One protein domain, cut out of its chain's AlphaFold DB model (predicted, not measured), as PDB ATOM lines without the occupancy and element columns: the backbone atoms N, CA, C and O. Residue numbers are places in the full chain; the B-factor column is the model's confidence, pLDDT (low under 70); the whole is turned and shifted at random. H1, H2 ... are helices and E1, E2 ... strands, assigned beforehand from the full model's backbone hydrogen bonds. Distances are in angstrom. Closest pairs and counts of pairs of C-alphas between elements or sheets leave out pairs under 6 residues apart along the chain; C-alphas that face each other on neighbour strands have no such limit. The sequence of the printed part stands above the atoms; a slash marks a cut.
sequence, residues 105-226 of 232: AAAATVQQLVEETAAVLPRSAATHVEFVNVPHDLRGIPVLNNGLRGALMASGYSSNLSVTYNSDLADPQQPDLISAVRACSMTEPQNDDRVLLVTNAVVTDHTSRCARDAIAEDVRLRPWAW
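This is residues 105 to 226 of the 232 residues of an uncharacterized protein of Acidobacteria bacterium (UniProt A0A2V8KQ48). A twisted sheet of four strands is the middle layer of three: H1 and H2 cover one face, while H3 and H4, side by side, cover the other, with short H5 beside E2. The 122 printed residues hold H1 E1 H2 E2 H3 E3 E4 H4 H5 in chain order, a mixed class of helices and strands; the mixed sheet runs E2 E1 E3 E4. The whole is compact, with a radius of gyration of the C-alphas of 13.5 A and spans of 34 by 31 by 21 A.

The strands are E1, residues 128 to 134, 16.0 A; E2, 162 to 167, 16.3 A; E3, 193 to 199, 20.0 A; and E4, 202 to 205. H1, residues 105 to 120, spans 22.6 A from C-alpha 105 at (120.465, 48.281, 95.280). H2 is 148 to 154, H3 174 to 183, H4 209 to 221, 18.2 A, and H5 223 to 226, ending at C-alpha 226 (124.028, 72.500, 94.370).

E1 is parallel to E2, N 131 to O 164 2.8 A, and to E3, N 130 to O 194 2.8 A. E3 and E4 form an antiparallel hairpin, N 197 to O 204 2.9 A. E1, H2, E2 is a strand-helix-strand unit, parallel neighbour strands joined through a helix; E2, H3, E3 is a split one, with E1 between its strands; both crossovers are right-handed. H1 is over E4, at a height of 7.7 A over the sheet, the closest C-alphas being Glu 116 and Val 203, 5.5 A. H2 stands up from the sheet at 50 degrees. On the opposite face H3 and H4 touch at Val 181 and Ala 211, their closest C-alphas, 4.8 A, at a shallow tilt of 17 degrees, opposite ways. Every O i to N i+4 pair is within hydrogen-bond range in H1, H2, H3 and H4; H5 is too short for one.

The farthest C-alphas, Gly 140 and Pro 189, are 38.7 A apart. The printed part has no cut; the link E1 to H2 is long. Residues 138 to 147, 168 to 170 and 187 to 190 have pLDDT under 70.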
ATOM      1  N   ALA A 105     119.433  47.697  96.135       74.81
ATOM      2  CA  ALA A 105     120.465  48.281  95.280       74.81
ATOM      3  C   ALA A 105     120.813  49.721  95.699       74.81
ATOM      4  O   ALA A 105     121.991  50.071  95.778       74.81
ATOM      5  N   ALA A 106     119.806  50.531  96.037       73.75
ATOM      6  CA  ALA A 106     120.009  51.867  96.586       73.75
ATOM      7  C   ALA A 106     120.789  51.819  97.907       73.75
ATOM      8  O   ALA A 106     121.794  52.512  98.042       73.75
ATOM      9  N   ALA A 107     120.391  50.952  98.844       74.88
ATOM     10  CA  ALA A 107     121.085  50.768 100.118       74.88
ATOM     11  C   ALA A 107     122.537  50.285  99.943       74.88
ATOM     12  O   ALA A 107     123.432  50.799 100.607       74.88
ATOM     13  N   ALA A 108     122.788  49.348  99.025       80.12
ATOM     14  CA  ALA A 108     124.140  48.882  98.717       80.12
ATOM     15  C   ALA A 108     125.018  50.011  98.153       80.12
ATOM     16  O   ALA A 108     126.171  50.143  98.542       80.12
ATOM     17  N   THR A 109     124.453  50.871  97.304       81.50
ATOM     18  CA  THR A 109     125.168  52.032  96.747       81.50
ATOM     19  C   THR A 109     125.507  53.054  97.830       81.50
ATOM     20  O   THR A 109     126.604  53.602  97.839       81.50
ATOM     21  N   VAL A 110     124.593  53.280  98.783       81.69
ATOM     22  CA  VAL A 110     124.860  54.112  99.967       81.69
ATOM     23  C   VAL A 110     126.032  53.571 100.760       81.69
ATOM     24  O   VAL A 110     126.946  54.316 101.103       81.69
ATOM     25  N   GLN A 111     125.974  52.277 101.072       82.62
ATOM     26  CA  GLN A 111     126.989  51.612 101.864       82.62
ATOM     27  C   GLN A 111     128.349  51.708 101.173       82.62
ATOM     28  O   GLN A 111     129.306  52.152 101.801       82.62
ATOM     29  N   GLN A 112     128.405  51.393  99.878       86.88
ATOM     30  CA  GLN A 112     129.621  51.502  99.081       86.88
ATOM     31  C   GLN A 112     130.179  52.928  99.105       86.88
ATOM     32  O   GLN A 112     131.352  53.121  99.387       86.88
ATOM     33  N   LEU A 113     129.342  53.944  98.887       87.75
ATOM     34  CA  LEU A 113     129.798  55.332  98.866       87.75
ATOM     35  C   LEU A 113     130.360  55.782 100.225       87.75
ATOM     36  O   LEU A 113     131.350  56.510 100.268       87.75
ATOM     37  N   VAL A 114     129.772  55.334 101.338       87.94
ATOM     38  CA  VAL A 114     130.294  55.599 102.689       87.94
ATOM     39  C   VAL A 114     131.611  54.862 102.943       87.94
ATOM     40  O   VAL A 114     132.524  55.449 103.518       87.94
ATOM     41  N   GLU A 115     131.729  53.605 102.512       89.44
ATOM     42  CA  GLU A 115     132.957  52.808 102.635       89.44
ATOM     43  C   GLU A 115     134.111  53.417 101.824       89.44
ATOM     44  O   GLU A 115     135.195  53.631 102.367       89.44
ATOM     45  N   GLU A 116     133.857  53.797 100.572       91.19
ATOM     46  CA  GLU A 116     134.817  54.480  99.696       91.19
ATOM     47  C   GLU A 116     135.201  55.860 100.253       91.19
ATOM     48  O   GLU A 116     136.373  56.233 100.280       91.19
ATOM     49  N   THR A 117     134.232  56.604 100.802       90.25
ATOM     50  CA  THR A 117     134.527  57.869 101.493       90.25
ATOM     51  C   THR A 117     135.438  57.634 102.697       90.25
ATOM     52  O   THR A 117     136.385  58.388 102.894       90.25
ATOM     53  N   ALA A 118     135.210  56.580 103.485       88.75
ATOM     54  CA  ALA A 118     136.044  56.247 104.640       88.75
ATOM     55  C   ALA A 118     137.461  55.796 104.265       88.75
ATOM     56  O   ALA A 118     138.384  56.008 105.053       88.75
ATOM     57  N   ALA A 119     137.643  55.211 103.080       89.25
ATOM     58  CA  ALA A 119     138.959  54.844 102.565       89.25
ATOM     59  C   ALA A 119     139.817  56.072 102.219       89.25
ATOM     60  O   ALA A 119     141.040  56.031 102.341       89.25
ATOM     61  N   VAL A 120     139.175  57.168 101.811       88.38
ATOM     62  CA  VAL A 120     139.844  58.353 101.263       88.38
ATOM     63  C   VAL A 120     139.879  59.526 102.250       88.38
ATOM     64  O   VAL A 120     140.854  60.280 102.308       88.38
ATOM     65  N   LEU A 121     138.839  59.671 103.068       87.00
ATOM     66  CA  LEU A 121     138.675  60.743 104.037       87.00
ATOM     67  C   LEU A 121     138.634  60.173 105.463       87.00
ATOM     68  O   LEU A 121     137.603  59.630 105.874       87.00
ATOM     69  N   PRO A 122     139.697  60.348 106.271       82.44
ATOM     70  CA  PRO A 122     139.668  59.947 107.670       82.44
ATOM     71  C   PRO A 122     138.544  60.662 108.434       82.44
ATOM     72  O   PRO A 122     138.285  61.849 108.234       82.44
ATOM     73  N   ARG A 123     137.903  59.956 109.370       78.50
ATOM     74  CA  ARG A 123     136.690  60.426 110.076       78.50
ATOM     75  C   ARG A 123     136.867  61.718 110.888       78.50
ATOM     76  O   ARG A 123     135.878  62.368 111.221       78.50
ATOM     77  N   SER A 124     138.107  62.084 111.208       70.50
ATOM     78  CA  SER A 124     138.478  63.281 111.972       70.50
ATOM     79  C   SER A 124     139.046  64.421 111.119       70.50
ATOM     80  O   SER A 124     139.448  65.432 111.682       70.50
ATOM     81  N   ALA A 125     139.154  64.252 109.797       70.94
ATOM     82  CA  ALA A 125     140.017  65.090 108.960       70.94
ATOM     83  C   ALA A 125     139.337  66.301 108.304       70.94
ATOM     84  O   ALA A 125     140.033  67.088 107.674       70.94
ATOM     85  N   ALA A 126     138.011  66.441 108.389       78.88
ATOM     86  CA  ALA A 126     137.299  67.522 107.710       78.88
ATOM     87  C   ALA A 126     136.160  68.090 108.548       78.88
ATOM     88  O   ALA A 126     135.448  67.360 109.246       78.88
ATOM     89  N   THR A 127     135.961  69.398 108.420       83.44
ATOM     90  CA  THR A 127     134.770  70.095 108.924       83.44
ATOM     91  C   THR A 127     133.777  70.363 107.799       83.44
ATOM     92  O   THR A 127     132.570  70.401 108.055       83.44
ATOM     93  N   HIS A 128     134.253  70.441 106.553       86.88
ATOM     94  CA  HIS A 128     133.422  70.594 105.371       86.88
ATOM     95  C   HIS A 128     133.841  69.651 104.240       86.88
ATOM     96  O   HIS A 128     135.027  69.470 103.969       86.88
ATOM     97  N   VAL A 129     132.860  69.042 103.574       88.88
ATOM     98  CA  VAL A 129     133.087  68.181 102.409       88.88
ATOM     99  C   VAL A 129     132.108  68.538 101.298       88.88
ATOM    100  O   VAL A 129     130.890  68.536 101.504       88.88
ATOM    101  N   GLU A 130     132.650  68.792 100.114       89.44
ATOM    102  CA  GLU A 130     131.916  68.996  98.871       89.44
ATOM    103  C   GLU A 130     131.982  67.717  98.031       89.44
ATOM    104  O   GLU A 130     133.060  67.291  97.617       89.44
ATOM    105  N   PHE A 131     130.833  67.090  97.781       90.31
ATOM    106  CA  PHE A 131     130.732  65.936  96.890       90.31
ATOM    107  C   PHE A 131     130.275  66.368  95.498       90.31
ATOM    108  O   PHE A 131     129.240  67.017  95.348       90.31
ATOM    109  N   VAL A 132     130.995  65.941  94.468       90.56
ATOM    110  CA  VAL A 132     130.644  66.178  93.065       90.56
ATOM    111  C   VAL A 132     130.106  64.890  92.457       90.56
ATOM    112  O   VAL A 132     130.708  63.829  92.627       90.56
ATOM    113  N   ASN A 133     129.011  65.002  91.701       88.56
ATOM    114  CA  ASN A 133     128.415  63.907  90.935       88.56
ATOM    115  C   ASN A 133     127.877  62.738  91.792       88.56
ATOM    116  O   ASN A 133     128.064  61.565  91.471       88.56
ATOM    117  N   VAL A 134     127.201  63.055  92.901       85.69
ATOM    118  CA  VAL A 134     126.541  62.050  93.750       85.69
ATOM    119  C   VAL A 134     125.344  61.435  93.010       85.69
ATOM    120  O   VAL A 134     124.501  62.195  92.532       85.69
ATOM    121  N   PRO A 135     125.209  60.096  92.970       78.88
ATOM    122  CA  PRO A 135     124.048  59.439  92.377       78.88
ATOM    123  C   PRO A 135     122.723  59.930  92.973       78.88
ATOM    124  O   PRO A 135     122.504  59.809  94.179       78.88
ATOM    125  N   HIS A 136     121.849  60.478  92.131       74.25
ATOM    126  CA  HIS A 136     120.552  61.054  92.470       74.25
ATOM    127  C   HIS A 136     119.468  59.983  92.540       74.25
ATOM    128  O   HIS A 136     118.644  59.988  93.460       74.25
ATOM    129  N   ASP A 137     119.452  59.069  91.570       71.62
ATOM    130  CA  ASP A 137     118.504  57.968  91.493       71.62
ATOM    131  C   ASP A 137     119.122  56.700  90.887       71.62
ATOM    132  O   ASP A 137     120.026  56.725  90.058       71.62
ATOM    133  N   LEU A 138     118.608  55.550  91.311       66.94
ATOM    134  CA  LEU A 138     118.881  54.252  90.711       66.94
ATOM    135  C   LEU A 138     117.567  53.670  90.222       66.94
ATOM    136  O   LEU A 138     116.742  53.211  91.016       66.94
ATOM    137  N   ARG A 139     117.379  53.668  88.899       65.12
ATOM    138  CA  ARG A 139     116.178  53.122  88.242       65.12
ATOM    139  C   ARG A 139     114.885  53.749  88.792       65.12
ATOM    140  O   ARG A 139     113.896  53.047  89.007       65.12
ATOM    141  N   GLY A 140     114.893  55.059  89.049       62.47
ATOM    142  CA  GLY A 140     113.751  55.783  89.608       62.47
ATOM    143  C   GLY A 140     113.531  55.601  91.115       62.47
ATOM    144  O   GLY A 140     112.483  56.009  91.619       62.47
ATOM    145  N   ILE A 141     114.475  54.988  91.844       62.88
ATOM    146  CA  ILE A 141     114.539  55.057  93.312       62.88
ATOM    147  C   ILE A 141     115.555  56.127  93.703       62.88
ATOM    148  O   ILE A 141     116.719  55.985  93.335       62.88
ATOM    149  N   PRO A 142     115.172  57.163  94.465       63.06
ATOM    150  CA  PRO A 142     116.112  58.205  94.842       63.06
ATOM    151  C   PRO A 142     117.198  57.631  95.754       63.06
ATOM    152  O   PRO A 142     116.910  56.927  96.729       63.06
ATOM    153  N   VAL A 143     118.447  57.960  95.451       60.84
ATOM    154  CA  VAL A 143     119.613  57.611  96.257       60.84
ATOM    155  C   VAL A 143     120.083  58.879  96.961       60.84
ATOM    156  O   VAL A 143     120.365  59.896  96.347       60.84
ATOM    157  N   LEU A 144     120.103  58.831  98.293       58.69
ATOM    158  CA  LEU A 144     120.879  59.710  99.183       58.69
ATOM    159  C   LEU A 144     120.851  61.237  99.036       58.69
ATOM    160  O   LEU A 144     121.669  61.880  99.690       58.69
ATOM    161  N   ASN A 145     119.891  61.861  98.363       52.78
ATOM    162  CA  ASN A 145     119.880  63.329  98.304       52.78
ATOM    163  C   ASN A 145     119.823  64.000  99.700       52.78
ATOM    164  O   ASN A 145     120.298  65.109  99.872       52.78
ATOM    165  N   ASN A 146     119.315  63.371 100.762       51.19
ATOM    166  CA  ASN A 146     119.363  63.952 102.122       51.19
ATOM    167  C   ASN A 146     120.025  63.062 103.174       51.19
ATOM    168  O   ASN A 146     120.161  63.446 104.336       51.19
ATOM    169  N   GLY A 147     120.392  61.849 102.773       63.06
ATOM    170  CA  GLY A 147     120.881  60.828 103.685       63.06
ATOM    171  C   GLY A 147     122.392  60.816 103.813       63.06
ATOM    172  O   GLY A 147     122.872  60.247 104.781       63.06
ATOM    173  N   LEU A 148     123.142  61.432 102.888       76.75
ATOM    174  CA  LEU A 148     124.597  61.261 102.834       76.75
ATOM    175  C   LEU A 148     125.283  61.731 104.118       76.75
ATOM    176  O   LEU A 148     126.014  60.966 104.737       76.75
ATOM    177  N   ARG A 149     124.962  62.939 104.600       78.56
ATOM    178  CA  ARG A 149     125.467  63.424 105.895       78.56
ATOM    179  C   ARG A 149     125.077  62.490 107.044       78.56
ATOM    180  O   ARG A 149     125.914  62.175 107.879       78.56
ATOM    181  N   GLY A 150     123.825  62.031 107.078       74.12
ATOM    182  CA  GLY A 150     123.344  61.106 108.109       74.12
ATOM    183  C   GLY A 150     124.042  59.744 108.065       74.12
ATOM    184  O   GLY A 150     124.378  59.196 109.110       74.12
ATOM    185  N   ALA A 151     124.314  59.226 106.870       77.94
ATOM    186  CA  ALA A 151     125.017  57.971 106.645       77.94
ATOM    187  C   ALA A 151     126.492  58.080 107.058       77.94
ATOM    188  O   ALA A 151     126.997  57.212 107.768       77.94
ATOM    189  N   LEU A 152     127.154  59.193 106.720       83.06
ATOM    190  CA  LEU A 152     128.506  59.493 107.189       83.06
ATOM    191  C   LEU A 152     128.537  59.620 108.719       83.06
ATOM    192  O   LEU A 152     129.339  58.959 109.373       83.06
ATOM    193  N   MET A 153     127.613  60.366 109.326       81.06
ATOM    194  CA  MET A 153     127.519  60.461 110.790       81.06
ATOM    195  C   MET A 153     127.301  59.092 111.450       81.06
ATOM    196  O   MET A 153     127.978  58.769 112.421       81.06
ATOM    197  N   ALA A 154     126.416  58.255 110.901       79.25
ATOM    198  CA  ALA A 154     126.185  56.897 111.395       79.25
ATOM    199  C   ALA A 154     127.435  56.006 111.283       79.25
ATOM    200  O   ALA A 154     127.644  55.131 112.121       79.25
ATOM    201  N   SER A 155     128.295  56.258 110.292       82.38
ATOM    202  CA  SER A 155     129.586  55.579 110.139       82.38
ATOM    203  C   SER A 155     130.702  56.130 111.042       82.38
ATOM    204  O   SER A 155     131.807  55.591 111.049       82.38
ATOM    205  N   GLY A 156     130.424  57.168 111.840       82.81
ATOM    206  CA  GLY A 156     131.338  57.708 112.850       82.81
ATOM    207  C   GLY A 156     132.053  59.006 112.465       82.81
ATOM    208  O   GLY A 156     133.045  59.343 113.108       82.81
ATOM    209  N   TYR A 157     131.588  59.728 111.441       84.81
ATOM    210  CA  TYR A 157     132.044  61.099 111.180       84.81
ATOM    211  C   TYR A 157     131.448  62.088 112.192       84.81
ATOM    212  O   TYR A 157     130.367  61.867 112.743       84.81
ATOM    213  N   SER A 158     132.149  63.200 112.421       83.25
ATOM    214  CA  SER A 158     131.727  64.244 113.362       83.25
ATOM    215  C   SER A 158     130.332  64.799 113.050       83.25
ATOM    216  O   SER A 158     129.983  65.043 111.896       83.25
ATOM    217  N   SER A 159     129.552  65.104 114.091       78.50
ATOM    218  CA  SER A 159     128.274  65.819 113.962       78.50
ATOM    219  C   SER A 159     128.420  67.213 113.351       78.50
ATOM    220  O   SER A 159     127.473  67.734 112.754       78.50
ATOM    221  N   ASN A 160     129.609  67.804 113.491       80.62
ATOM    222  CA  ASN A 160     129.931  69.136 112.993       80.62
ATOM    223  C   ASN A 160     130.329  69.126 111.512       80.62
ATOM    224  O   ASN A 160     130.539  70.193 110.947       80.62
ATOM    225  N   LEU A 161     130.403  67.947 110.885       81.00
ATOM    226  CA  LEU A 161     130.664  67.813 109.459       81.00
ATOM    227  C   LEU A 161     129.531  68.459 108.650       81.00
ATOM    228  O   LEU A 161     128.372  68.028 108.711       81.00
ATOM    229  N   SER A 162     129.885  69.477 107.876       83.56
ATOM    230  CA  SER A 162     129.030  70.093 106.870       83.56
ATOM    231  C   SER A 162     129.238  69.396 105.528       83.56
ATOM    232  O   SER A 162     130.372  69.250 105.082       83.56
ATOM    233  N   VAL A 163     128.152  68.983 104.874       83.19
ATOM    234  CA  VAL A 163     128.201  68.297 103.577       83.19
ATOM    235  C   VAL A 163     127.410  69.104 102.562       83.19
ATOM    236  O   VAL A 163     126.204  69.293 102.739       83.19
ATOM    237  N   THR A 164     128.080  69.524 101.494       84.12
ATOM    238  CA  THR A 164     127.440  70.023 100.273       84.12
ATOM    239  C   THR A 164     127.610  68.957  99.203       84.12
ATOM    240  O   THR A 164     128.653  68.311  99.132       84.12
ATOM    241  N   TYR A 165     126.593  68.730  98.382       82.56
ATOM    242  CA  TYR A 165     126.720  67.805  97.268       82.56
ATOM    243  C   TYR A 165     126.055  68.370  96.018       82.56
ATOM    244  O   TYR A 165     125.049  69.075  96.080       82.56
ATOM    245  N   ASN A 166     126.623  68.008  94.881       84.75
ATOM    246  CA  ASN A 166     126.055  68.184  93.563       84.75
ATOM    247  C   ASN A 166     125.704  66.788  93.018       84.75
ATOM    248  O   ASN A 166     126.515  65.861  93.091       84.75
ATOM    249  N   SER A 167     124.467  66.621  92.550       77.56
ATOM    250  CA  SER A 167     123.946  65.321  92.108       77.56
ATOM    251  C   SER A 167     124.119  65.109  90.603       77.56
ATOM    252  O   SER A 167     124.081  66.071  89.839       77.56
ATOM    253  N   ASP A 168     124.200  63.851  90.172       68.62
ATOM    254  CA  ASP A 168     124.299  63.398  88.771       68.62
ATOM    255  C   ASP A 168     122.998  63.551  87.952       68.62
ATOM    256  O   ASP A 168     122.646  62.724  87.112       68.62
ATOM    257  N   LEU A 169     122.262  64.637  88.179       68.75
ATOM    258  CA  LEU A 169     121.075  64.951  87.393       68.75
ATOM    259  C   LEU A 169     121.440  65.073  85.911       68.75
ATOM    260  O   LEU A 169     122.573  65.414  85.578       68.75
ATOM    261  N   ALA A 170     120.460  64.833  85.033       66.75
ATOM    262  CA  ALA A 170     120.573  65.011  83.582       66.75
ATOM    263  C   ALA A 170     120.755  66.496  83.203       66.75
ATOM    264  O   ALA A 170     119.901  67.119  82.574       66.75
ATOM    265  N   ASP A 171     121.862  67.070  83.646       73.56
ATOM    266  CA  ASP A 171     122.297  68.427  83.418       73.56
ATOM    267  C   ASP A 171     123.393  68.406  82.343       73.56
ATOM    268  O   ASP A 171     124.447  67.796  82.547       73.56
ATOM    269  N   PRO A 172     123.172  69.072  81.199       78.25
ATOM    270  CA  PRO A 172     124.142  69.137  80.113       78.25
ATOM    271  C   PRO A 172     125.514  69.698  80.511       78.25
ATOM    272  O   PRO A 172     126.488  69.387  79.836       78.25
ATOM    273  N   GLN A 173     125.597  70.516  81.567       83.12
ATOM    274  CA  GLN A 173     126.835  71.171  82.020       83.12
ATOM    275  C   GLN A 173     127.551  70.398  83.140       83.12
ATOM    276  O   GLN A 173     128.680  70.716  83.507       83.12
ATOM    277  N   GLN A 174     126.928  69.342  83.663       85.44
ATOM    278  CA  GLN A 174     127.513  68.472  84.681       85.44
ATOM    279  C   GLN A 174     128.824  67.792  84.231       85.44
ATOM    280  O   GLN A 174     129.763  67.742  85.032       85.44
ATOM    281  N   PRO A 175     128.962  67.304  82.978       88.75
ATOM    282  CA  PRO A 175     130.226  66.753  82.493       88.75
ATOM    283  C   PRO A 175     131.376  67.765  82.516       88.75
ATOM    284  O   PRO A 175     132.511  67.376  82.800       88.75
ATOM    285  N   ASP A 176     131.091  69.049  82.276       89.56
ATOM    286  CA  ASP A 176     132.105  70.105  82.258       89.56
ATOM    287  C   ASP A 176     132.681  70.318  83.662       89.56
ATOM    288  O   ASP A 176     133.902  70.283  83.828       89.56
ATOM    289  N   LEU A 177     131.825  70.407  84.688       91.38
ATOM    290  CA  LEU A 177     132.250  70.470  86.092       91.38
ATOM    291  C   LEU A 177     133.094  69.248  86.486       91.38
ATOM    292  O   LEU A 177     134.170  69.398  87.068       91.38
ATOM    293  N   ILE A 178     132.632  68.038  86.151       91.94
ATOM    294  CA  ILE A 178     133.361  66.794  86.449       91.94
ATOM    295  C   ILE A 178     134.742  66.818  85.791       91.94
ATOM    296  O   ILE A 178     135.735  66.446  86.418       91.94
ATOM    297  N   SER A 179     134.815  67.255  84.531       91.06
ATOM    298  CA  SER A 179     136.072  67.339  83.789       91.06
ATOM    299  C   SER A 179     137.030  68.367  84.396       91.06
ATOM    300  O   SER A 179     138.212  68.062  84.555       91.06
ATOM    301  N   ALA A 180     136.517  69.527  84.817       92.06
ATOM    302  CA  ALA A 180     137.296  70.587  85.444       92.06
ATOM    303  C   ALA A 180     137.896  70.127  86.780       92.06
ATOM    304  O   ALA A 180     139.102  70.244  86.980       92.06
ATOM    305  N   VAL A 181     137.088  69.515  87.654       92.31
ATOM    306  CA  VAL A 181     137.553  68.978  88.946       92.31
ATOM    307  C   VAL A 181     138.564  67.848  88.748       92.31
ATOM    308  O   VAL A 181     139.581  67.792  89.439       92.31
ATOM    309  N   ARG A 182     138.336  66.964  87.769       91.94
ATOM    310  CA  ARG A 182     139.254  65.856  87.463       91.94
ATOM    311  C   ARG A 182     140.601  66.333  86.915       91.94
ATOM    312  O   ARG A 182     141.601  65.654  87.127       91.94
ATOM    313  N   ALA A 183     140.632  67.466  86.214       91.12
ATOM    314  CA  ALA A 183     141.860  68.046  85.672       91.12
ATOM    315  C   ALA A 183     142.748  68.707  86.744       91.12
ATOM    316  O   ALA A 183     143.922  68.976  86.484       91.12
ATOM    317  N   CYS A 184     142.214  68.969  87.938       89.31
ATOM    318  CA  CYS A 184     142.959  69.579  89.032       89.31
ATOM    319  C   CYS A 184     143.949  68.603  89.690       89.31
ATOM    320  O   CYS A 184     143.707  67.399  89.786       89.31
ATOM    321  N   SER A 185     145.075  69.136  90.179       77.38
ATOM    322  CA  SER A 185     146.096  68.337  90.866       77.38
ATOM    323  C   SER A 185     145.609  67.833  92.225       77.38
ATOM    324  O   SER A 185     145.023  68.593  92.990       77.38
ATOM    325  N   MET A 186     145.932  66.584  92.567       78.12
ATOM    326  CA  MET A 186     145.600  65.956  93.859       78.12
ATOM    327  C   MET A 186     146.713  66.110  94.917       78.12
ATOM    328  O   MET A 186     146.692  65.441  95.945       78.12
ATOM    329  N   THR A 187     147.732  66.937  94.658       66.12
ATOM    330  CA  THR A 187     148.949  67.046  95.490       66.12
ATOM    331  C   THR A 187     148.951  68.214  96.481       66.12
ATOM    332  O   THR A 187     149.992  68.525  97.059       66.12
ATOM    333  N   GLU A 188     147.816  68.878  96.691       67.31
ATOM    334  CA  GLU A 188     147.719  69.963  97.668       67.31
ATOM    335  C   GLU A 188     147.535  69.441  99.106       67.31
ATOM    336  O   GLU A 188     147.007  68.345  99.314       67.31
ATOM    337  N   PRO A 189     147.975  70.207 100.123       65.31
ATOM    338  CA  PRO A 189     147.754  69.838 101.513       65.31
ATOM    339  C   PRO A 189     146.258  69.703 101.813       65.31
ATOM    340  O   PRO A 189     145.438  70.539 101.428       65.31
ATOM    341  N   GLN A 190     145.919  68.625 102.522       68.56
ATOM    342  CA  GLN A 190     144.561  68.366 102.980       68.56
ATOM    343  C   GLN A 190     144.176  69.416 104.027       68.56
ATOM    344  O   GLN A 190     144.743  69.444 105.118       68.56
ATOM    345  N   ASN A 191     143.221  70.274 103.673       71.38
ATOM    346  CA  ASN A 191     142.634  71.265 104.572       71.38
ATOM    347  C   ASN A 191     141.331  70.727 105.182       71.38
ATOM    348  O   ASN A 191     140.820  69.690 104.757       71.38
ATOM    349  N   ASP A 192     140.764  71.475 106.130       81.94
ATOM    350  CA  ASP A 192     139.467  71.161 106.747       81.94
ATOM    351  C   ASP A 192     138.299  71.119 105.739       81.94
ATOM    352  O   ASP A 192     137.269  70.501 106.029       81.94
ATOM    353  N   ASP A 193     138.485  71.742 104.569       86.69
ATOM    354  CA  ASP A 193     137.576  71.729 103.422       86.69
ATOM    355  C   ASP A 193     138.060  70.728 102.367       86.69
ATOM    356  O   ASP A 193     139.119  70.918 101.750       86.69
ATOM    357  N   ARG A 194     137.266  69.681 102.135       89.00
ATOM    358  CA  ARG A 194     137.599  68.570 101.234       89.00
ATOM    359  C   ARG A 194     136.680  68.525 100.027       89.00
ATOM    360  O   ARG A 194     135.483  68.762 100.151       89.00
ATOM    361  N   VAL A 195     137.237  68.152  98.879       91.31
ATOM    362  CA  VAL A 195     136.484  67.977  97.631       91.31
ATOM    363  C   VAL A 195     136.579  66.525  97.191       91.31
ATOM    364  O   VAL A 195     137.669  66.033  96.906       91.31
ATOM    365  N   LEU A 196     135.439  65.845  97.122       92.38
ATOM    366  CA  LEU A 196     135.341  64.443  96.735       92.38
ATOM    367  C   LEU A 196     134.563  64.307  95.427       92.38
ATOM    368  O   LEU A 196     133.442  64.801  95.303       92.38
ATOM    369  N   LEU A 197     135.136  63.608  94.451       92.44
ATOM    370  CA  LEU A 197     134.467  63.299  93.189       92.44
ATOM    371  C   LEU A 197     133.924  61.872  93.231       92.44
ATOM    372  O   LEU A 197     134.654  60.936  93.547       92.44
ATOM    373  N   VAL A 198     132.654  61.702  92.866       90.38
ATOM    374  CA  VAL A 198     132.009  60.391  92.779       90.38
ATOM    375  C   VAL A 198     131.878  59.983  91.314       90.38
ATOM    376  O   VAL A 198     131.245  60.663  90.510       90.38
ATOM    377  N   THR A 199     132.479  58.859  90.934       86.38
ATOM    378  CA  THR A 199     132.342  58.284  89.586       86.38
ATOM    379  C   THR A 199     131.995  56.806  89.713       86.38
ATOM    380  O   THR A 199     132.789  56.036  90.240       86.38
ATOM    381  N   ASN A 200     130.818  56.391  89.230       80.94
ATOM    382  CA  ASN A 200     130.345  55.000  89.331       80.94
ATOM    383  C   ASN A 200     130.413  54.438  90.769       80.94
ATOM    384  O   ASN A 200     130.879  53.321  90.975       80.94
ATOM    385  N   ALA A 201     129.982  55.235  91.755       75.44
ATOM    386  CA  ALA A 201     130.050  54.934  93.193       75.44
ATOM    387  C   ALA A 201     131.465  54.801  93.800       75.44
ATOM    388  O   ALA A 201     131.577  54.528  94.991       75.44
ATOM    389  N   VAL A 202     132.527  55.061  93.033       87.12
ATOM    390  CA  VAL A 202     133.895  55.211  93.550       87.12
ATOM    391  C   VAL A 202     134.117  56.663  93.958       87.12
ATOM    392  O   VAL A 202     133.740  57.571  93.214       87.12
ATOM    393  N   VAL A 203     134.730  56.873  95.123       90.56
ATOM    394  CA  VAL A 203     135.016  58.201  95.679       90.56
ATOM    395  C   VAL A 203     136.511  58.482  95.569       90.56
ATOM    396  O   VAL A 203     137.325  57.675  96.006       90.56
ATOM    397  N   THR A 204     136.885  59.628  95.005       91.31
ATOM    398  CA  THR A 204     138.285  60.072  94.913       91.31
ATOM    399  C   THR A 204     138.469  61.458  95.520       91.31
ATOM    400  O   THR A 204     137.592  62.315  95.405       91.31
ATOM    401  N   ASP A 205     139.616  61.689  96.166       90.62
ATOM    402  CA  ASP A 205     139.961  62.996  96.730       90.62
ATOM    403  C   ASP A 205     140.562  63.903  95.658       90.62
ATOM    404  O   ASP A 205     141.624  63.611  95.114       90.62
ATOM    405  N   HIS A 206     139.892  65.018  95.386       91.31
ATOM    406  CA  HIS A 206     140.358  66.067  94.483       91.31
ATOM    407  C   HIS A 206     140.586  67.393  95.223       91.31
ATOM    408  O   HIS A 206     140.567  68.462  94.607       91.31
ATOM    409  N   THR A 207     140.803  67.339  96.544       90.19
ATOM    410  CA  THR A 207     141.046  68.514  97.385       90.19
ATOM    411  C   THR A 207     142.196  69.339  96.823       90.19
ATOM    412  O   THR A 207     143.362  68.958  96.878       90.19
ATOM    413  N   SER A 208     141.839  70.495  96.273       89.81
ATOM    414  CA  SER A 208     142.764  71.481  95.734       89.81
ATOM    415  C   SER A 208     142.065  72.827  95.596       89.81
ATOM    416  O   SER A 208     140.832  72.912  95.549       89.81
ATOM    417  N   ARG A 209     142.834  73.910  95.508       89.75
ATOM    418  CA  ARG A 209     142.311  75.238  95.192       89.75
ATOM    419  C   ARG A 209     141.655  75.262  93.813       89.75
ATOM    420  O   ARG A 209     140.565  75.796  93.693       89.75
ATOM    421  N   CYS A 210     142.268  74.612  92.825       91.19
ATOM    422  CA  CYS A 210     141.713  74.470  91.478       91.19
ATOM    423  C   CYS A 210     140.299  73.866  91.496       91.19
ATOM    424  O   CYS A 210     139.387  74.416  90.879       91.19
ATOM    425  N   ALA A 211     140.097  72.772  92.240       92.31
ATOM    426  CA  ALA A 211     138.795  72.116  92.307       92.31
ATOM    427  C   ALA A 211     137.757  72.996  93.015       92.31
ATOM    428  O   ALA A 211     136.634  73.117  92.535       92.31
ATOM    429  N   ARG A 212     138.147  73.665  94.108       90.69
ATOM    430  CA  ARG A 212     137.275  74.612  94.821       90.69
ATOM    431  C   ARG A 212     136.892  75.816  93.965       90.69
ATOM    432  O   ARG A 212     135.741  76.225  94.002       90.69
ATOM    433  N   ASP A 213     137.814  76.355  93.172       92.19
ATOM    434  CA  ASP A 213     137.530  77.477  92.271       92.19
ATOM    435  C   ASP A 213     136.560  77.049  91.154       92.19
ATOM    436  O   ASP A 213     135.620  77.781  90.841       92.19
ATOM    437  N   ALA A 214     136.725  75.838  90.605       92.44
ATOM    438  CA  ALA A 214     135.790  75.269  89.634       92.44
ATOM    439  C   ALA A 214     134.388  75.066  90.233       92.44
ATOM    440  O   ALA A 214     133.391  75.420  89.606       92.44
ATOM    441  N   ILE A 215     134.309  74.547  91.462       91.31
ATOM    442  CA  ILE A 215     133.048  74.382  92.194       91.31
ATOM    443  C   ILE A 215     132.414  75.737  92.505       91.31
ATOM    444  O   ILE A 215     131.224  75.911  92.278       91.31
ATOM    445  N   ALA A 216     133.183  76.712  92.986       90.69
ATOM    446  CA  ALA A 216     132.676  78.036  93.325       90.69
ATOM    447  C   ALA A 216     132.112  78.766  92.098       90.69
ATOM    448  O   ALA A 216     131.046  79.382  92.180       90.69
ATOM    449  N   GLU A 217     132.792  78.669  90.953       91.75
ATOM    450  CA  GLU A 217     132.294  79.224  89.696       91.75
ATOM    451  C   GLU A 217     131.020  78.507  89.241       91.75
ATOM    452  O   GLU A 217     130.048  79.149  88.840       91.75
ATOM    453  N   ASP A 218     130.970  77.186  89.390       90.38
ATOM    454  CA  ASP A 218     129.781  76.419  89.054       90.38
ATOM    455  C   ASP A 218     128.592  76.727  89.969       90.38
ATOM    456  O   ASP A 218     127.476  76.931  89.499       90.38
ATOM    457  N   VAL A 219     128.826  76.867  91.272       87.81
ATOM    458  CA  VAL A 219     127.833  77.324  92.252       87.81
ATOM    459  C   VAL A 219     127.318  78.718  91.890       87.81
ATOM    460  O   VAL A 219     126.125  78.991  92.040       87.81
ATOM    461  N   ARG A 220     128.185  79.608  91.395       86.88
ATOM    462  CA  ARG A 220     127.808  80.961  90.961       86.88
ATOM    463  C   ARG A 220     126.912  80.935  89.722       86.88
ATOM    464  O   ARG A 220     125.945  81.695  89.660       86.88
ATOM    465  N   LEU A 221     127.233  80.092  88.743       87.25
ATOM    466  CA  LEU A 221     126.514  79.995  87.467       87.25
ATOM    467  C   LEU A 221     125.233  79.156  87.570       87.25
ATOM    468  O   LEU A 221     124.200  79.510  86.999       87.25
ATOM    469  N   ARG A 222     125.291  78.054  88.318       82.81
ATOM    470  CA  ARG A 222     124.244  77.039  88.473       82.81
ATOM    471  C   ARG A 222     123.962  76.743  89.951       82.81
ATOM    472  O   ARG A 222     124.022  75.588  90.377       82.81
ATOM    473  N   PRO A 223     123.542  77.733  90.757       79.69
ATOM    474  CA  PRO A 223     123.265  77.504  92.178       79.69
ATOM    475  C   PRO A 223     122.186  76.434  92.407       79.69
ATOM    476  O   PRO A 223     122.208  75.754  93.425       79.69
ATOM    477  N   TRP A 224     121.272  76.231  91.451       75.75
ATOM    478  CA  TRP A 224     120.225  75.203  91.500       75.75
ATOM    479  C   TRP A 224     120.759  73.754  91.403       75.75
ATOM    480  O   TRP A 224     120.042  72.787  91.706       75.75
ATOM    481  N   ALA A 225     121.992  73.567  90.919       79.50
ATOM    482  CA  ALA A 225     122.626  72.253  90.794       79.50
ATOM    483  C   ALA A 225     123.168  71.760  92.143       79.50
ATOM    484  O   ALA A 225     123.242  70.556  92.376       79.50
ATOM    485  N   TRP A 226     123.459  72.704  93.037       78.50
ATOM    486  CA  TRP A 226     124.028  72.500  94.370       78.50
ATOM    487  C   TRP A 226     122.999  72.709  95.484       78.50
ATOM    488  O   TRP A 226     123.017  72.042  96.515       78.50
TER     489      TRP A 226